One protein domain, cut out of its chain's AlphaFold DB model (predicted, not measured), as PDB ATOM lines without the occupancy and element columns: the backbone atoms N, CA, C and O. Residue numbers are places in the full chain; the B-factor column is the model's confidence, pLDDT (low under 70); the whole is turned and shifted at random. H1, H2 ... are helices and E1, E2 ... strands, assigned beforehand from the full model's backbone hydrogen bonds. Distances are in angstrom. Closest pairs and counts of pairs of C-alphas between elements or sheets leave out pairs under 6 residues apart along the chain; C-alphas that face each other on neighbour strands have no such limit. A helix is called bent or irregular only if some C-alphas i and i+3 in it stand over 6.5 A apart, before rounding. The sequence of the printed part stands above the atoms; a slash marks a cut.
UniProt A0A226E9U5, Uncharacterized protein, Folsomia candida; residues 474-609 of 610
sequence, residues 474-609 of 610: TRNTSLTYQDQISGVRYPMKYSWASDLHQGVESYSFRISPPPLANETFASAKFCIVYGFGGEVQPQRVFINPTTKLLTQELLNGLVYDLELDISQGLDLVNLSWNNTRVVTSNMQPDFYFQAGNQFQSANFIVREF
ATOM      1  N   THR A 474     220.749 224.292 181.133       72.75
ATOM      2  CA  THR A 474     221.600 223.434 180.283       72.75
ATOM      3  C   THR A 474     222.186 224.103 179.042       72.75
ATOM      4  O   THR A 474     223.058 223.498 178.421       72.75
ATOM      5  N   ARG A 475     221.734 225.301 178.633       70.25
ATOM      6  CA  ARG A 475     222.032 225.831 177.285       70.25
ATOM      7  C   ARG A 475     222.497 227.284 177.261       70.25
ATOM      8  O   ARG A 475     222.336 228.037 178.218       70.25
ATOM      9  N   ASN A 476     223.014 227.674 176.095       70.19
ATOM     10  CA  ASN A 476     223.142 229.070 175.695       70.19
ATOM     11  C   ASN A 476     221.743 229.674 175.561       70.19
ATOM     12  O   ASN A 476     220.872 229.123 174.880       70.19
ATOM     13  N   THR A 477     221.517 230.791 176.243       76.94
ATOM     14  CA  THR A 477     220.180 231.365 176.388       76.94
ATOM     15  C   THR A 477     220.042 232.660 175.600       76.94
ATOM     16  O   THR A 477     220.960 233.475 175.539       76.94
ATOM     17  N   SER A 478     218.867 232.871 175.017       77.56
ATOM     18  CA  SER A 478     218.410 234.179 174.561       77.56
ATOM     19  C   SER A 478     217.385 234.721 175.549       77.56
ATOM     20  O   SER A 478     216.525 233.983 176.036       77.56
ATOM     21  N   LEU A 479     217.491 236.013 175.856       80.00
ATOM     22  CA  LEU A 479     216.639 236.690 176.828       80.00
ATOM     23  C   LEU A 479     215.894 237.832 176.136       80.00
ATOM     24  O   LEU A 479     216.509 238.697 175.515       80.00
ATOM     25  N   THR A 480     214.566 237.826 176.226       81.56
ATOM     26  CA  THR A 480     213.703 238.858 175.635       81.56
ATOM     27  C   THR A 480     212.738 239.379 176.683       81.56
ATOM     28  O   THR A 480     211.930 238.615 177.200       81.56
ATOM     29  N   TYR A 481     212.795 240.670 176.990       82.88
ATOM     30  CA  TYR A 481     211.818 241.325 177.852       82.88
ATOM     31  C   TYR A 481     210.476 241.474 177.121       82.88
ATOM     32  O   TYR A 481     210.448 241.819 175.941       82.88
ATOM     33  N   GLN A 482     209.365 241.236 177.813       83.62
ATOM     34  CA  GLN A 482     208.023 241.493 177.299       83.62
ATOM     35  C   GLN A 482     207.315 242.521 178.180       83.62
ATOM     36  O   GLN A 482     207.113 242.292 179.375       83.62
ATOM     37  N   ASP A 483     206.899 243.631 177.570       78.88
ATOM     38  CA  ASP A 483     206.087 244.644 178.238       78.88
ATOM     39  C   ASP A 483     204.681 244.103 178.532       78.88
ATOM     40  O   ASP A 483     204.024 243.530 177.659       78.88
ATOM     41  N   GLN A 484     204.215 244.272 179.771       74.69
ATOM     42  CA  GLN A 484     202.962 243.661 180.221       74.69
ATOM     43  C   GLN A 484     201.715 244.366 179.667       74.69
ATOM     44  O   GLN A 484     200.666 243.732 179.574       74.69
ATOM     45  N   ILE A 485     201.803 245.653 179.304       75.81
ATOM     46  CA  ILE A 485     200.656 246.427 178.793       75.81
ATOM     47  C   ILE A 485     200.520 246.248 177.285       75.81
ATOM     48  O   ILE A 485     199.444 245.947 176.777       75.81
ATOM     49  N   SER A 486     201.612 246.483 176.564       78.25
ATOM     50  CA  SER A 486     201.639 246.520 175.103       78.25
ATOM     51  C   SER A 486     201.908 245.154 174.477       78.25
ATOM     52  O   SER A 486     201.629 244.963 173.294       78.25
ATOM     53  N   GLY A 487     202.472 244.205 175.235       79.94
ATOM     54  CA  GLY A 487     202.916 242.908 174.722       79.94
ATOM     55  C   GLY A 487     204.142 242.991 173.808       79.94
ATOM     56  O   GLY A 487     204.565 241.968 173.263       79.94
ATOM     57  N   VAL A 488     204.720 244.185 173.623       82.88
ATOM     58  CA  VAL A 488     205.889 244.385 172.764       82.88
ATOM     59  C   VAL A 488     207.096 243.681 173.377       82.88
ATOM     60  O   VAL A 488     207.313 243.695 174.591       82.88
ATOM     61  N   ARG A 489     207.875 243.032 172.509       84.25
ATOM     62  CA  ARG A 489     209.033 242.223 172.878       84.25
ATOM     63  C   ARG A 489     210.317 242.975 172.576       84.25
ATOM     64  O   ARG A 489     210.547 243.382 171.439       84.25
ATOM     65  N   TYR A 490     211.151 243.105 173.597       77.56
ATOM     66  CA  TYR A 490     212.428 243.792 173.559       77.56
ATOM     67  C   TYR A 490     213.556 242.798 173.860       77.56
ATOM     68  O   TYR A 490     213.763 242.404 175.008       77.56
ATOM     69  N   PRO A 491     214.259 242.337 172.828       76.00
ATOM     70  CA  PRO A 491     215.421 241.469 172.974       76.00
ATOM     71  C   PRO A 491     216.550 242.204 173.696       76.00
ATOM     72  O   PRO A 491     216.780 243.394 173.476       76.00
ATOM     73  N   MET A 492     217.228 241.496 174.594       76.56
ATOM     74  CA  MET A 492     218.286 242.071 175.420       76.56
ATOM     75  C   MET A 492     219.524 242.406 174.579       76.56
ATOM     76  O   MET A 492     219.856 241.691 173.639       76.56
ATOM     77  N   LYS A 493     220.247 243.471 174.945       66.81
ATOM     78  CA  LYS A 493     221.318 244.099 174.145       66.81
ATOM     79  C   LYS A 493     222.353 243.142 173.534       66.81
ATOM     80  O   LYS A 493     222.838 243.398 172.435       66.81
ATOM     81  N   TYR A 494     222.686 242.048 174.220       62.94
ATOM     82  CA  TYR A 494     223.683 241.074 173.760       62.94
ATOM     83  C   TYR A 494     223.083 239.732 173.338       62.94
ATOM     84  O   TYR A 494     223.823 238.787 173.094       62.94
ATOM     85  N   SER A 495     221.756 239.639 173.191       63.66
ATOM     86  CA  SER A 495     221.081 238.368 172.905       63.66
ATOM     87  C   SER A 495     221.376 237.839 171.508       63.66
ATOM     88  O   SER A 495     221.077 236.687 171.245       63.66
ATOM     89  N   TRP A 496     221.929 238.675 170.625       56.78
ATOM     90  CA  TRP A 496     222.286 238.337 169.241       56.78
ATOM     91  C   TRP A 496     223.715 238.744 168.869       56.78
ATOM     92  O   TRP A 496     224.157 238.541 167.742       56.78
ATOM     93  N   ALA A 497     224.432 239.383 169.796       54.84
ATOM     94  CA  ALA A 497     225.750 239.939 169.518       54.84
ATOM     95  C   ALA A 497     226.825 238.845 169.381       54.84
ATOM     96  O   ALA A 497     227.835 239.088 168.723       54.84
ATOM     97  N   SER A 498     226.587 237.649 169.937       55.72
ATOM     98  CA  SER A 498     227.470 236.479 169.815       55.72
ATOM     99  C   SER A 498     227.633 235.980 168.375       55.72
ATOM    100  O   SER A 498     228.718 235.536 168.015       55.72
ATOM    101  N   ASP A 499     226.606 236.109 167.531       55.31
ATOM    102  CA  ASP A 499     226.660 235.656 166.128       55.31
ATOM    103  C   ASP A 499     227.329 236.667 165.202       55.31
ATOM    104  O   ASP A 499     227.897 236.321 164.167       55.31
ATOM    105  N   LEU A 500     227.227 237.945 165.560       54.09
ATOM    106  CA  LEU A 500     227.663 239.051 164.716       54.09
ATOM    107  C   LEU A 500     229.111 239.464 164.998       54.09
ATOM    108  O   LEU A 500     229.728 240.135 164.169       54.09
ATOM    109  N   HIS A 501     229.666 239.075 166.150       60.62
ATOM    110  CA  HIS A 501     230.964 239.553 166.610       60.62
ATOM    111  C   HIS A 501     231.798 238.443 167.260       60.62
ATOM    112  O   HIS A 501     231.429 237.876 168.287       60.62
ATOM    113  N   GLN A 502     232.991 238.193 166.705       60.44
ATOM    114  CA  GLN A 502     233.983 237.327 167.342       60.44
ATOM    115  C   GLN A 502     234.369 237.885 168.721       60.44
ATOM    116  O   GLN A 502     234.735 239.054 168.849       60.44
ATOM    117  N   GLY A 503     234.297 237.034 169.746       61.38
ATOM    118  CA  GLY A 503     234.642 237.375 171.127       61.38
ATOM    119  C   GLY A 503     233.462 237.780 172.012       61.38
ATOM    120  O   GLY A 503     233.689 238.049 173.182       61.38
ATOM    121  N   VAL A 504     232.219 237.831 171.529       68.75
ATOM    122  CA  VAL A 504     231.055 238.037 172.411       68.75
ATOM    123  C   VAL A 504     230.482 236.683 172.829       68.75
ATOM    124  O   VAL A 504     230.096 235.887 171.977       68.75
ATOM    125  N   GLU A 505     230.422 236.416 174.134       70.50
ATOM    126  CA  GLU A 505     229.820 235.183 174.663       70.50
ATOM    127  C   GLU A 505     228.290 235.310 174.765       70.50
ATOM    128  O   GLU A 505     227.769 236.370 175.123       70.50
ATOM    129  N   SER A 506     227.567 234.218 174.485       70.75
ATOM    130  CA  SER A 506     226.113 234.137 174.693       70.75
ATOM    131  C   SER A 506     225.741 234.314 176.170       70.75
ATOM    132  O   SER A 506     226.525 233.997 177.069       70.75
ATOM    133  N   TYR A 507     224.508 234.754 176.441       76.69
ATOM    134  CA  TYR A 507     224.010 234.788 177.814       76.69
ATOM    135  C   TYR A 507     223.955 233.384 178.414       76.69
ATOM    136  O   TYR A 507     223.398 232.449 177.826       76.69
ATOM    137  N   SER A 508     224.449 233.273 179.641       79.75
ATOM    138  CA  SER A 508     224.334 232.066 180.451       79.75
ATOM    139  C   SER A 508     223.796 232.393 181.837       79.75
ATOM    140  O   SER A 508     224.009 233.482 182.381       79.75
ATOM    141  N   PHE A 509     223.096 231.427 182.421       83.88
ATOM    142  CA  PHE A 509     222.715 231.467 183.823       83.88
ATOM    143  C   PHE A 509     223.701 230.621 184.612       83.88
ATOM    144  O   PHE A 509     223.891 229.437 184.345       83.88
ATOM    145  N   ARG A 510     224.321 231.226 185.623       84.62
ATOM    146  CA  ARG A 510     225.023 230.475 186.660       84.62
ATOM    147  C   ARG A 510     224.087 230.278 187.833       84.62
ATOM    148  O   ARG A 510     223.378 231.199 188.232       84.62
ATOM    149  N   ILE A 511     224.115 229.078 188.392       87.06
ATOM    150  CA  ILE A 511     223.145 228.630 189.385       87.06
ATOM    151  C   ILE A 511     223.892 228.277 190.661       87.06
ATOM    152  O   ILE A 511     224.937 227.629 190.622       87.06
ATOM    153  N   SER A 512     223.342 228.698 191.789       85.81
ATOM    154  CA  SER A 512     223.687 228.217 193.116       85.81
ATOM    155  C   SER A 512     222.465 227.483 193.652       85.81
ATOM    156  O   SER A 512     221.492 228.112 194.085       85.81
ATOM    157  N   PRO A 513     222.460 226.144 193.544       76.00
ATOM    158  CA  PRO A 513     221.389 225.341 194.102       76.00
ATOM    159  C   PRO A 513     221.382 225.505 195.621       76.00
ATOM    160  O   PRO A 513     222.434 225.767 196.214       76.00
ATOM    161  N   PRO A 514     220.213 225.388 196.255       71.69
ATOM    162  CA  PRO A 514     220.102 225.664 197.671       71.69
ATOM    163  C   PRO A 514     221.011 224.758 198.504       71.69
ATOM    164  O   PRO A 514     221.220 223.593 198.141       71.69
ATOM    165  N   PRO A 515     221.587 225.292 199.599       63.44
ATOM    166  CA  PRO A 515     222.487 224.531 200.442       63.44
ATOM    167  C   PRO A 515     221.771 223.309 201.009       63.44
ATOM    168  O   PRO A 515     220.607 223.359 201.394       63.44
ATOM    169  N   LEU A 516     222.512 222.208 201.081       56.72
ATOM    170  CA  LEU A 516     222.029 220.916 201.570       56.72
ATOM    171  C   LEU A 516     221.970 220.852 203.110       56.72
ATOM    172  O   LEU A 516     221.722 219.786 203.666       56.72
ATOM    173  N   ALA A 517     222.278 221.961 203.792       46.53
ATOM    174  CA  ALA A 517     222.437 222.045 205.236       46.53
ATOM    175  C   ALA A 517     221.501 223.114 205.810       46.53
ATOM    176  O   ALA A 517     221.497 224.250 205.330       46.53
ATOM    177  N   ASN A 518     220.802 222.735 206.880       43.97
ATOM    178  CA  ASN A 518     219.787 223.471 207.638       43.97
ATOM    179  C   ASN A 518     218.356 223.266 207.131       43.97
ATOM    180  O   ASN A 518     218.058 223.391 205.950       43.97
ATOM    181  N   GLU A 519     217.482 222.988 208.095       47.19
ATOM    182  CA  GLU A 519     216.054 222.633 208.048       47.19
ATOM    183  C   GLU A 519     215.136 223.698 207.408       47.19
ATOM    184  O   GLU A 519     213.925 223.703 207.604       47.19
ATOM    185  N   THR A 520     215.707 224.637 206.658       50.06
ATOM    186  CA  THR A 520     215.002 225.699 205.947       50.06
ATOM    187  C   THR A 520     215.416 225.668 204.488       50.06
ATOM    188  O   THR A 520     216.528 226.066 204.133       50.06
ATOM    189  N   PHE A 521     214.503 225.214 203.635       61.38
ATOM    190  CA  PHE A 521     214.688 225.247 202.194       61.38
ATOM    191  C   PHE A 521     214.790 226.699 201.686       61.38
ATOM    192  O   PHE A 521     213.921 227.531 201.958       61.38
ATOM    193  N   ALA A 522     215.841 226.998 200.919       70.19
ATOM    194  CA  ALA A 522     215.987 228.249 200.177       70.19
ATOM    195  C   ALA A 522     215.704 228.009 198.689       70.19
ATOM    196  O   ALA A 522     215.984 226.939 198.165       70.19
ATOM    197  N   SER A 523     215.176 228.997 197.971       78.62
ATOM    198  CA  SER A 523     215.049 228.892 196.514       78.62
ATOM    199  C   SER A 523     216.429 228.918 195.845       78.62
ATOM    200  O   SER A 523     217.340 229.595 196.328       78.62
ATOM    201  N   ALA A 524     216.583 228.199 194.726       87.06
ATOM    202  CA  ALA A 524     217.794 228.274 193.914       87.06
ATOM    203  C   ALA A 524     218.082 229.726 193.514       87.06
ATOM    204  O   ALA A 524     217.176 230.476 193.138       87.06
ATOM    205  N   LYS A 525     219.355 230.111 193.611       88.81
ATOM    206  CA  LYS A 525     219.814 231.455 193.275       88.81
ATOM    207  C   LYS A 525     220.527 231.448 191.936       88.81
ATOM    208  O   LYS A 525     221.246 230.508 191.606       88.81
ATOM    209  N   PHE A 526     220.351 232.518 191.180       88.50
ATOM    210  CA  PHE A 526     220.831 232.649 189.816       88.50
ATOM    211  C   PHE A 526     221.642 233.935 189.655       88.50
ATOM    212  O   PHE A 526     221.439 234.917 190.368       88.50
ATOM    213  N   CYS A 527     222.561 233.909 188.698       85.69
ATOM    214  CA  CYS A 527     223.308 235.058 188.206       85.69
ATOM    215  C   CYS A 527     223.306 234.997 186.677       85.69
ATOM    216  O   CYS A 527     223.614 233.948 186.108       85.69
ATOM    217  N   ILE A 528     222.988 236.108 186.012       83.56
ATOM    218  CA  ILE A 528     223.068 236.210 184.549       83.56
ATOM    219  C   ILE A 528     224.478 236.682 184.190       83.56
ATOM    220  O   ILE A 528     224.948 237.685 184.733       83.56
ATOM    221  N   VAL A 529     225.153 235.955 183.301       81.75
ATOM    222  CA  VAL A 529     226.540 236.209 182.890       81.75
ATOM    223  C   VAL A 529     226.616 236.394 181.374       81.75
ATOM    224  O   VAL A 529     225.929 235.697 180.626       81.75
ATOM    225  N   TYR A 530     227.451 237.337 180.934       78.88
ATOM    226  CA  TYR A 530     227.781 237.610 179.527       78.88
ATOM    227  C   TYR A 530     229.218 238.154 179.409       78.88
ATOM    228  O   TYR A 530     229.763 238.619 180.407       78.88
ATOM    229  N   GLY A 531     229.860 238.115 178.236       71.62
ATOM    230  CA  GLY A 531     231.283 238.491 178.089       71.62
ATOM    231  C   GLY A 531     231.658 239.128 176.742       71.62
ATOM    232  O   GLY A 531     230.927 238.980 175.765       71.62
ATOM    233  N   PHE A 532     232.807 239.828 176.703       64.12
ATOM    234  CA  PHE A 532     233.407 240.446 175.501       64.12
ATOM    235  C   PHE A 532     234.914 240.139 175.372       64.12
ATOM    236  O   PHE A 532     235.656 240.301 176.339       64.12
ATOM    237  N   GLY A 533     235.371 239.848 174.151       50.28
ATOM    238  CA  GLY A 533     236.768 239.747 173.716       50.28
ATOM    239  C   GLY A 533     237.462 238.396 173.953       50.28
ATOM    240  O   GLY A 533     237.109 237.643 174.851       50.28
ATOM    241  N   GLY A 534     238.498 238.111 173.148       47.28
ATOM    242  CA  GLY A 534     239.316 236.881 173.173       47.28
ATOM    243  C   GLY A 534     240.236 236.687 174.393       47.28
ATOM    244  O   GLY A 534     240.934 235.682 174.463       47.28
ATOM    245  N   GLU A 535     240.207 237.611 175.359       57.16
ATOM    246  CA  GLU A 535     240.750 237.464 176.717       57.16
ATOM    247  C   GLU A 535     239.634 237.874 177.702       57.16
ATOM    248  O   GLU A 535     239.491 239.036 178.076       57.16
ATOM    249  N   VAL A 536     238.750 236.922 178.006       58.59
ATOM    250  CA  VAL A 536     237.391 237.141 178.531       58.59
ATOM    251  C   VAL A 536     237.396 237.797 179.920       58.59
ATOM    252  O   VAL A 536     237.789 237.177 180.908       58.59
ATOM    253  N   GLN A 537     236.882 239.028 180.024       70.25
ATOM    254  CA  GLN A 537     236.388 239.575 181.295       70.25
ATOM    255  C   GLN A 537     234.865 239.395 181.346       70.25
ATOM    256  O   GLN A 537     234.134 240.231 180.804       70.25
ATOM    257  N   PRO A 538     234.358 238.306 181.954       75.94
ATOM    258  CA  PRO A 538     232.923 238.113 182.074       75.94
ATOM    259  C   PRO A 538     232.320 239.249 182.904       75.94
ATOM    260  O   PRO A 538     232.918 239.728 183.866       75.94
ATOM    261  N   GLN A 539     231.131 239.692 182.522       79.56
ATOM    262  CA  GLN A 539     230.295 240.618 183.269       79.56
ATOM    263  C   GLN A 539     229.129 239.858 183.882       79.56
ATOM    264  O   GLN A 539     228.642 238.867 183.330       79.56
ATOM    265  N   ARG A 540     228.666 240.341 185.032       82.12
ATOM    266  CA  ARG A 540     227.453 239.836 185.668       82.12
ATOM    267  C   ARG A 540     226.395 240.910 185.785       82.12
ATOM    268  O   ARG A 540     226.703 242.083 185.989       82.12
ATOM    269  N   VAL A 541     225.153 240.458 185.727       79.69
ATOM    270  CA  VAL A 541     223.985 241.223 186.143       79.69
ATOM    271  C   VAL A 541     223.758 240.982 187.632       79.69
ATOM    272  O   VAL A 541     223.690 239.827 188.051       79.69
ATOM    273  N   PHE A 542     223.624 242.048 188.419       79.44
ATOM    274  CA  PHE A 542     223.333 241.973 189.855       79.44
ATOM    275  C   PHE A 542     222.418 243.116 190.296       79.44
ATOM    276  O   PHE A 542     222.278 244.118 189.593       79.44
ATOM    277  N   ILE A 543     221.818 243.001 191.479       78.94
ATOM    278  CA  ILE A 543     221.055 244.083 192.104       78.94
ATOM    279  C   ILE A 543     221.937 244.821 193.105       78.94
ATOM    280  O   ILE A 543     222.364 244.271 194.121       78.94
ATOM    281  N   ASN A 544     222.167 246.108 192.853       79.12
ATOM    282  CA  ASN A 544     222.900 246.951 193.782       79.12
ATOM    283  C   ASN A 544     222.107 247.075 195.100       79.12
ATOM    284  O   ASN A 544     220.981 247.587 195.099       79.12
ATOM    285  N   PRO A 545     222.668 246.642 196.245       79.94
ATOM    286  CA  PRO A 545     221.927 246.585 197.502       79.94
ATOM    287  C   PRO A 545     221.529 247.971 198.024       79.94
ATOM    288  O   PRO A 545     220.544 248.068 198.762       79.94
ATOM    289  N   THR A 546     222.256 249.020 197.627       82.25
ATOM    290  CA  THR A 546     222.023 250.417 198.012       82.25
ATOM    291  C   THR A 546     220.972 251.070 197.124       82.25
ATOM    292  O   THR A 546     220.006 251.627 197.632       82.25
ATOM    293  N   THR A 547     221.135 250.997 195.801       82.00
ATOM    294  CA  THR A 547     220.234 251.688 194.862       82.00
ATOM    295  C   THR A 547     218.994 250.872 194.507       82.00
ATOM    296  O   THR A 547     218.048 251.431 193.961       82.00
ATOM    297  N   LYS A 548     218.982 249.565 194.811       77.38
ATOM    298  CA  LYS A 548     217.948 248.595 194.401       77.38
ATOM    299  C   LYS A 548     217.772 248.486 192.884       77.38
ATOM    300  O   LYS A 548     216.742 248.001 192.421       77.38
ATOM    301  N   LEU A 549     218.766 248.927 192.115       75.88
ATOM    302  CA  LEU A 549     218.772 248.841 190.660       75.88
ATOM    303  C   LEU A 549     219.528 247.596 190.215       75.88
ATOM    304  O   LEU A 549     220.591 247.283 190.757       75.88
ATOM    305  N   LEU A 550     218.992 246.922 189.207       74.75
ATOM    306  CA  LEU A 550     219.720 245.908 188.466       74.75
ATOM    307  C   LEU A 550     220.768 246.615 187.595       74.75
ATOM    308  O   LEU A 550     220.447 247.542 186.856       74.75
ATOM    309  N   THR A 551     222.031 246.234 187.744       74.00
ATOM    310  CA  THR A 551     223.184 246.866 187.094       74.00
ATOM    311  C   THR A 551     224.199 245.804 186.670       74.00
ATOM    312  O   THR A 551     224.083 244.633 187.036       74.00
ATOM    313  N   GLN A 552     225.185 246.211 185.871       78.44
ATOM    314  CA  GLN A 552     226.274 245.354 185.406       78.44
ATOM    315  C   GLN A 552     227.604 245.704 186.072       78.44
ATOM    316  O   GLN A 552     227.876 246.873 186.352       78.44
ATOM    317  N   GLU A 553     228.451 244.701 186.281       78.25
ATOM    318  CA  GLU A 553     229.854 244.889 186.662       78.25
ATOM    319  C   GLU A 553     230.749 243.774 186.118       78.25
ATOM    320  O   GLU A 553     230.273 242.707 185.725       78.25
ATOM    321  N   LEU A 554     232.060 244.029 186.123       80.44
ATOM    322  CA  LEU A 554     233.069 243.008 185.860       80.44
ATOM    323  C   LEU A 554     232.997 241.915 186.930       80.44
ATOM    324  O   LEU A 554     232.897 242.192 188.127       80.44
ATOM    325  N   LEU A 555     233.063 240.661 186.494       75.38
ATOM    326  CA  LEU A 555     232.946 239.501 187.359       75.38
ATOM    327  C   LEU A 555     234.205 239.327 188.223       75.38
ATOM    328  O   LEU A 555     235.132 238.609 187.861       75.38
ATOM    329  N   ASN A 556     234.194 239.912 189.419       70.19
ATOM    330  CA  ASN A 556     235.149 239.614 190.489       70.19
ATOM    331  C   ASN A 556     234.541 238.579 191.450       70.19
ATOM    332  O   ASN A 556     234.102 238.904 192.553       70.19
ATOM    333  N   GLY A 557     234.464 237.325 190.995       69.62
ATOM    334  CA  GLY A 557     233.752 236.248 191.694       69.62
ATOM    335  C   GLY A 557     232.231 236.282 191.479       69.62
ATOM    336  O   GLY A 557     231.673 237.247 190.957       69.62
ATOM    337  N   LEU A 558     231.534 235.205 191.849       68.00
ATOM    338  CA  LEU A 558     230.087 235.059 191.632       68.00
ATOM    339  C   LEU A 558     229.294 235.376 192.901       68.00
ATOM    340  O   LEU A 558     229.575 234.831 193.963       68.00
ATOM    341  N   VAL A 559     228.278 236.225 192.765       72.00
ATOM    342  CA  VAL A 559     227.236 236.470 193.766       72.00
ATOM    343  C   VAL A 559     225.927 236.055 193.111       72.00
ATOM    344  O   VAL A 559     225.653 236.448 191.982       72.00
ATOM    345  N   TYR A 560     225.157 235.219 193.799       81.19
ATOM    346  CA  TYR A 560     223.888 234.693 193.312       81.19
ATOM    347  C   TYR A 560     222.760 235.384 194.072       81.19
ATOM    348  O   TYR A 560     222.533 235.094 195.247       81.19
ATOM    349  N   ASP A 561     222.084 236.330 193.430       81.44
ATOM    350  CA  ASP A 561     221.132 237.229 194.081       81.44
ATOM    351  C   ASP A 561     219.724 237.191 193.464       81.44
ATOM    352  O   ASP A 561     218.773 237.644 194.105       81.44
ATOM    353  N   LEU A 562     219.558 236.576 192.287       87.25
ATOM    354  CA  LEU A 562     218.268 236.448 191.610       87.25
ATOM    355  C   LEU A 562     217.568 235.123 191.940       87.25
ATOM    356  O   LEU A 562     218.186 234.064 191.983       87.25
ATOM    357  N   GLU A 563     216.253 235.176 192.109       89.12
ATOM    358  CA  GLU A 563     215.336 234.035 192.086       89.12
ATOM    359  C   GLU A 563     214.452 234.132 190.839       89.12
ATOM    360  O   GLU A 563     214.000 235.222 190.473       89.12
ATOM    361  N   LEU A 564     214.198 232.989 190.202       89.75
ATOM    362  CA  LEU A 564     213.387 232.884 188.992       89.75
ATOM    363  C   LEU A 564     212.024 232.274 189.322       89.75
ATOM    364  O   LEU A 564     211.946 231.328 190.102       89.75
ATOM    365  N   ASP A 565     210.966 232.799 188.710       89.31
ATOM    366  CA  ASP A 565     209.589 232.321 188.876       89.31
ATOM    367  C   ASP A 565     208.898 232.240 187.508       89.31
ATOM    368  O   ASP A 565     208.748 233.257 186.824       89.31
ATOM    369  N   ILE A 566     208.498 231.036 187.087       89.94
ATOM    370  CA  ILE A 566     207.815 230.839 185.807       89.94
ATOM    371  C   ILE A 566     206.312 231.090 185.971       89.94
ATOM    372  O   ILE A 566     205.659 230.571 186.877       89.94
ATOM    373  N   SER A 567     205.751 231.894 185.073       86.94
ATOM    374  CA  SER A 567     204.323 232.207 185.062       86.94
ATOM    375  C   SER A 567     203.462 230.986 184.708       86.94
ATOM    376  O   SER A 567     203.945 230.009 184.137       86.94
ATOM    377  N   GLN A 568     202.158 231.058 184.998       83.56
ATOM    378  CA  GLN A 568     201.204 229.981 184.687       83.56
ATOM    379  C   GLN A 568     201.117 229.643 183.189       83.56
ATOM    380  O   GLN A 568     200.794 228.509 182.854       83.56
ATOM    381  N   GLY A 569     201.420 230.597 182.299       79.81
ATOM    382  CA  GLY A 569     201.462 230.371 180.849       79.81
ATOM    383  C   GLY A 569     202.688 229.583 180.374       79.81
ATOM    384  O   GLY A 569     202.734 229.182 179.215       79.81
ATOM    385  N   LEU A 570     203.665 229.344 181.262       83.75
ATOM    386  CA  LEU A 570     204.944 228.662 181.003       83.75
ATOM    387  C   LEU A 570     205.829 229.330 179.935       83.75
ATOM    388  O   LEU A 570     206.860 228.787 179.543       83.75
ATOM    389  N   ASP A 571     205.451 230.527 179.503       84.31
ATOM    390  CA  ASP A 571     206.073 231.302 178.435       84.31
ATOM    391  C   ASP A 571     206.829 232.533 178.948       84.31
ATOM    392  O   ASP A 571     207.492 233.218 178.171       84.31
ATOM    393  N   LEU A 572     206.732 232.827 180.248       88.06
ATOM    394  CA  LEU A 572     207.359 233.988 180.876       88.06
ATOM    395  C   LEU A 572     208.020 233.616 182.201       88.06
ATOM    396  O   LEU A 572     207.419 232.934 183.032       88.06
ATOM    397  N   VAL A 573     209.219 234.147 182.417       89.25
ATOM    398  CA  VAL A 573     209.991 234.085 183.661       89.25
ATOM    399  C   VAL A 573     210.028 235.471 184.298       89.25
ATOM    400  O   VAL A 573     210.334 236.463 183.639       89.25
ATOM    401  N   ASN A 574     209.736 235.530 185.590       87.81
ATOM    402  CA  ASN A 574     209.877 236.711 186.427       87.81
ATOM    403  C   ASN A 574     211.181 236.623 187.219       87.81
ATOM    404  O   ASN A 574     211.584 235.540 187.646       87.81
ATOM    405  N   LEU A 575     211.799 237.776 187.465       86.56
ATOM    406  CA  LEU A 575     212.962 237.893 188.339       86.56
ATOM    407  C   LEU A 575     212.541 238.447 189.700       86.56
ATOM    408  O   LEU A 575     211.718 239.363 189.791       86.56
ATOM    409  N   SER A 576     213.140 237.931 190.766       86.69
ATOM    410  CA  SER A 576     212.974 238.466 192.116       86.69
ATOM    411  C   SER A 576     214.293 238.494 192.883       86.69
ATOM    412  O   SER A 576     215.214 237.734 192.601       86.69
ATOM    413  N   TRP A 577     214.387 239.401 193.851       85.88
ATOM    414  CA  TRP A 577     215.535 239.579 194.737       85.88
ATOM    415  C   TRP A 577     215.025 239.783 196.155       85.88
ATOM    416  O   TRP A 577     214.196 240.663 196.391       85.88
ATOM    417  N   ASN A 578     215.477 238.955 197.098       81.19
ATOM    418  CA  ASN A 578     214.979 238.948 198.481       81.19
ATOM    419  C   ASN A 578     213.438 238.975 198.562       81.19
ATOM    420  O   ASN A 578     212.857 239.842 199.213       81.19
ATOM    421  N   ASN A 579     212.775 238.050 197.854       78.19
ATOM    422  CA  ASN A 579     211.311 237.943 197.748       78.19
ATOM    423  C   ASN A 579     210.591 239.178 197.163       78.19
ATOM    424  O   ASN A 579     209.365 239.238 197.178       78.19
ATOM    425  N   THR A 580     211.323 240.159 196.630       81.81
ATOM    426  CA  THR A 580     210.759 241.345 195.975       81.81
ATOM    427  C   THR A 580     210.859 241.177 194.466       81.81
ATOM    428  O   THR A 580     211.933 240.866 193.952       81.81
ATOM    429  N   ARG A 581     209.753 241.378 193.741       83.38
ATOM    430  CA  ARG A 581     209.767 241.301 192.275       83.38
ATOM    431  C   ARG A 581     210.608 242.427 191.684       83.38
ATOM    432  O   ARG A 581     210.563 243.572 192.141       83.38
ATOM    433  N   VAL A 582     211.363 242.082 190.652       81.00
ATOM    434  CA  VAL A 582     212.057 243.051 189.812       81.00
ATOM    435  C   VAL A 582     211.043 243.641 188.839       81.00
ATOM    436  O   VAL A 582     210.212 242.934 188.268       81.00
ATOM    437  N   VAL A 583     211.102 244.954 188.675       76.94
ATOM    438  CA  VAL A 583     210.165 245.765 187.904       76.94
ATOM    439  C   VAL A 583     210.923 246.719 186.981       76.94
ATOM    440  O   VAL A 583     212.105 246.985 187.191       76.94
ATOM    441  N   THR A 584     210.272 247.253 185.949       69.81
ATOM    442  CA  THR A 584     210.859 248.284 185.070       69.81
ATOM    443  C   THR A 584     209.969 249.516 184.987       69.81
ATOM    444  O   THR A 584     208.745 249.419 185.060       69.81
ATOM    445  N   SER A 585     210.606 250.679 184.843       60.62
ATOM    446  CA  SER A 585     209.962 251.970 184.569       60.62
ATOM    447  C   SER A 585     210.069 252.396 183.097       60.62
ATOM    448  O   SER A 585     209.399 253.347 182.700       60.62
ATOM    449  N   ASN A 586     210.874 251.700 182.281       56.81
ATOM    450  CA  ASN A 586     211.223 252.100 180.914       56.81
ATOM    451  C   ASN A 586     210.737 251.088 179.861       56.81
ATOM    452  O   ASN A 586     210.886 249.881 180.039       56.81
ATOM    453  N   MET A 587     210.245 251.601 178.723       53.84
ATOM    454  CA  MET A 587     209.761 250.821 177.568       53.84
ATOM    455  C   MET A 587     210.878 250.257 176.660       53.84
ATOM    456  O   MET A 587     210.580 249.531 175.722       53.84
ATOM    457  N   GLN A 588     212.159 250.571 176.895       56.12
ATOM    458  CA  GLN A 588     213.297 250.023 176.134       56.12
ATOM    459  C   GLN A 588     214.435 249.632 177.091       56.12
ATOM    460  O   GLN A 588     215.130 250.516 177.603       56.12
ATOM    461  N   PRO A 589     214.625 248.335 177.392       54.09
ATOM    462  CA  PRO A 589     215.652 247.908 178.332       54.09
ATOM    463  C   PRO A 589     217.010 247.687 177.651       54.09
ATOM    464  O   PRO A 589     217.169 246.775 176.848       54.09
ATOM    465  N   ASP A 590     218.007 248.479 178.061       56.47
ATOM    466  CA  ASP A 590     219.418 248.069 178.008       56.47
ATOM    467  C   ASP A 590     219.720 247.162 179.218       56.47
ATOM    468  O   ASP A 590     220.136 246.035 179.004       56.47
ATOM    469  N   PHE A 591     219.429 247.609 180.457       58.69
ATOM    470  CA  PHE A 591     219.324 246.820 181.713       58.69
ATOM    471  C   PHE A 591     218.705 247.664 182.870       58.69
ATOM    472  O   PHE A 591     219.092 247.539 184.026       58.69
ATOM    473  N   TYR A 592     217.758 248.575 182.607       60.09
ATOM    474  CA  TYR A 592     217.239 249.494 183.643       60.09
ATOM    475  C   TYR A 592     216.038 248.910 184.405       60.09
ATOM    476  O   TYR A 592     214.894 249.277 184.142       60.09
ATOM    477  N   PHE A 593     216.297 248.020 185.366       65.38
ATOM    478  CA  PHE A 593     215.267 247.456 186.247       65.38
ATOM    479  C   PHE A 593     215.472 247.889 187.708       65.38
ATOM    480  O   PHE A 593     216.597 248.146 188.138       65.38
ATOM    481  N   GLN A 594     214.389 247.977 188.480       58.53
ATOM    482  CA  GLN A 594     214.388 248.311 189.910       58.53
ATOM    483  C   GLN A 594     213.748 247.166 190.705       58.53
ATOM    484  O   GLN A 594     212.872 246.483 190.189       58.53
ATOM    485  N   ALA A 595     214.133 246.945 191.961       62.12
ATOM    486  CA  ALA A 595     213.372 246.085 192.870       62.12
ATOM    487  C   ALA A 595     212.308 246.923 193.598       62.12
ATOM    488  O   ALA A 595     212.645 247.905 194.262       62.12
ATOM    489  N   GLY A 596     211.028 246.554 193.499       60.47
ATOM    490  CA  GLY A 596     209.961 247.292 194.182       60.47
ATOM    491  C   GLY A 596     208.544 246.850 193.819       60.47
ATOM    492  O   GLY A 596     208.321 246.203 192.805       60.47
ATOM    493  N   ASN A 597     207.569 247.239 194.647       56.88
ATOM    494  CA  ASN A 597     206.164 246.818 194.512       56.88
ATOM    495  C   ASN A 597     205.280 247.805 193.723       56.88
ATOM    496  O   ASN A 597     204.088 247.565 193.570       56.88
ATOM    497  N   GLN A 598     205.829 248.944 193.287       54.81
ATOM    498  CA  GLN A 598     205.051 250.059 192.722       54.81
ATOM    499  C   GLN A 598     204.974 250.066 191.187       54.81
ATOM    500  O   GLN A 598     204.219 250.853 190.624       54.81
ATOM    501  N   PHE A 599     205.728 249.196 190.511       62.78
ATOM    502  CA  PHE A 599     205.785 249.121 189.050       62.78
ATOM    503  C   PHE A 599     205.457 247.704 188.559       62.78
ATOM    504  O   PHE A 599     205.300 246.771 189.348       62.78
ATOM    505  N   GLN A 600     205.322 247.542 187.245       67.75
ATOM    506  CA  GLN A 600     204.975 246.259 186.637       67.75
ATOM    507  C   GLN A 600     206.131 245.266 186.702       67.75
ATOM    508  O   GLN A 600     207.290 245.643 186.521       67.75
ATOM    509  N   SER A 601     205.809 243.991 186.947       73.69
ATOM    510  CA  SER A 601     206.815 242.924 187.021       73.69
ATOM    511  C   SER A 601     207.545 242.783 185.686       73.69
ATOM    512  O   SER A 601     206.932 242.822 184.619       73.69
ATOM    513  N   ALA A 602     208.865 242.632 185.751       75.50
ATOM    514  CA  ALA A 602     209.678 242.388 184.575       75.50
ATOM    515  C   ALA A 602     209.514 240.929 184.124       75.50
ATOM    516  O   ALA A 602     209.929 240.012 184.838       75.50
ATOM    517  N   ASN A 603     208.923 240.735 182.942       82.31
ATOM    518  CA  ASN A 603     208.680 239.419 182.360       82.31
ATOM    519  C   ASN A 603     209.670 239.148 181.233       82.31
ATOM    520  O   ASN A 603     209.881 240.002 180.370       82.31
ATOM    521  N   PHE A 604     210.213 237.937 181.203       84.44
ATOM    522  CA  PHE A 604     211.182 237.528 180.201       84.44
ATOM    523  C   PHE A 604     210.768 236.242 179.503       84.44
ATOM    524  O   PHE A 604     210.392 235.268 180.145       84.44
ATOM    525  N   ILE A 605     210.913 236.222 178.186       85.88
ATOM    526  CA  ILE A 605     210.919 235.003 177.391       85.88
ATOM    527  C   ILE A 605     212.360 234.504 177.339       85.88
ATOM    528  O   ILE A 605     213.260 235.253 176.942       85.88
ATOM    529  N   VAL A 606     212.562 233.240 177.710       84.12
ATOM    530  CA  VAL A 606     213.861 232.568 177.624       84.12
ATOM    531  C   VAL A 606     213.785 231.448 176.602       84.12
ATOM    532  O   VAL A 606     212.910 230.589 176.687       84.12
ATOM    533  N   ARG A 607     214.686 231.458 175.621       82.50
ATOM    534  CA  ARG A 607     214.750 230.422 174.583       82.50
ATOM    535  C   ARG A 607     216.169 229.959 174.374       82.50
ATOM    536  O   ARG A 607     217.111 230.710 174.632       82.50
ATOM    537  N   GLU A 608     216.303 228.731 173.897       76.62
ATOM    538  CA  GLU A 608     217.581 228.269 173.389       76.62
ATOM    539  C   GLU A 608     218.036 229.181 172.258       76.62
ATOM    540  O   GLU A 608     217.250 229.576 171.392       76.62
ATOM    541  N   PHE A 609     219.308 229.539 172.314       67.69
ATOM    542  CA  PHE A 609     219.972 230.203 171.217       67.69
ATOM    543  C   PHE A 609     220.443 229.133 170.219       67.69
ATOM    544  O   PHE A 609     221.236 228.272 170.604       67.69
TER     545      PHE A 609
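This is residues 474 to 609 of the 610 residues of an uncharacterized protein of Folsomia candida (UniProt A0A226E9U5). What shape do the strands make? One strongly twisted sheet wraps round into an irregular, nearly closed barrel: E3 to E6 make one wall, E10, E9 and E8 carry it on, and E11 with E1 comes round toward E3, while E7 edges E8 near E4. Residues 516 to 521 stick out, and the small H1 only grazes the sheet. How much is printed? The printed part has 136 residues, with E1 and E2, then H1, then E3 to E11; the sheet is branched, its neighbour pairs are antiparallel, and the class is mostly strand, with under half of the residues in named elements. The whole is compact, with a radius of gyration of the C-alphas of 15.1 A and spans of 45 by 41 by 31 A.

What comes first? E1, residues 477 to 482, and E2, residues 489 to 491, form an antiparallel hairpin, with N 481 and O 490 2.8 A apart. On the other side of E1 lies E11, residues 603 to 608, antiparallel, with N 480 and O 605 3.0 A apart. H1, residues 497 to 500, only grazes the sheet and is too short for an O i to N i+4 pair, but its one O i to N i+3 pair is within range. What follows? E3, residues 504 to 512, E4, 525 to 532, E5, 537 to 543, and E6, 549 to 554, are a meander, each strand the antiparallel neighbour of the one before, with N 510 and O 527 at 2.9 A, N 539 and O 530 at 2.7 A, and N 551 and O 542 at 2.8 A. E3 bends by 51 degrees at residue 507, and the closest C-alphas of E1 and E3, those of Thr 477 and Tyr 507, are 5.3 A apart. And then? E7, residues 563 to 566, E8, 573 to 577, E9, 580 to 584, and E10, 593 to 595, are another meander, with N 565 and O 574 at 3.0 A, N 577 and O 580 at 2.9 A, and N 583 and O 594 at 2.8 A. E8 to E11 are a Greek key, a meander of three whose first strand is the antiparallel neighbour of the fourth, with N 573 and O 604 at 2.8 A. Where do the meanders meet? E6 and E10 are antiparallel neighbours, with N 550 and O 593 at 2.9 A. The closest C-alphas of E4 and E7, those of Lys 525 and Glu 563, are 5.3 A apart.

Where are the anchors? E1 begins at C-alpha 477, (220.180, 231.365, 176.388), and E11 ends at C-alpha 608, (217.581, 228.269, 173.389). Which strands are longer? From first to last C-alpha, E3 and E4 each measure 24.1 A, and E5 19.3 A.

How far does it reach? The two C-alphas farthest apart, those of Leu 500 and Glu 519, are 47.8 A apart. Are there cuts or long links? The printed part has no cut, and the link from E3 to E4, 12 residues, is long. Where is confidence low? The mean pLDDT of the printed part is 73.3, and 44 residues are under 70, among them 493 to 504 and 584 to 600.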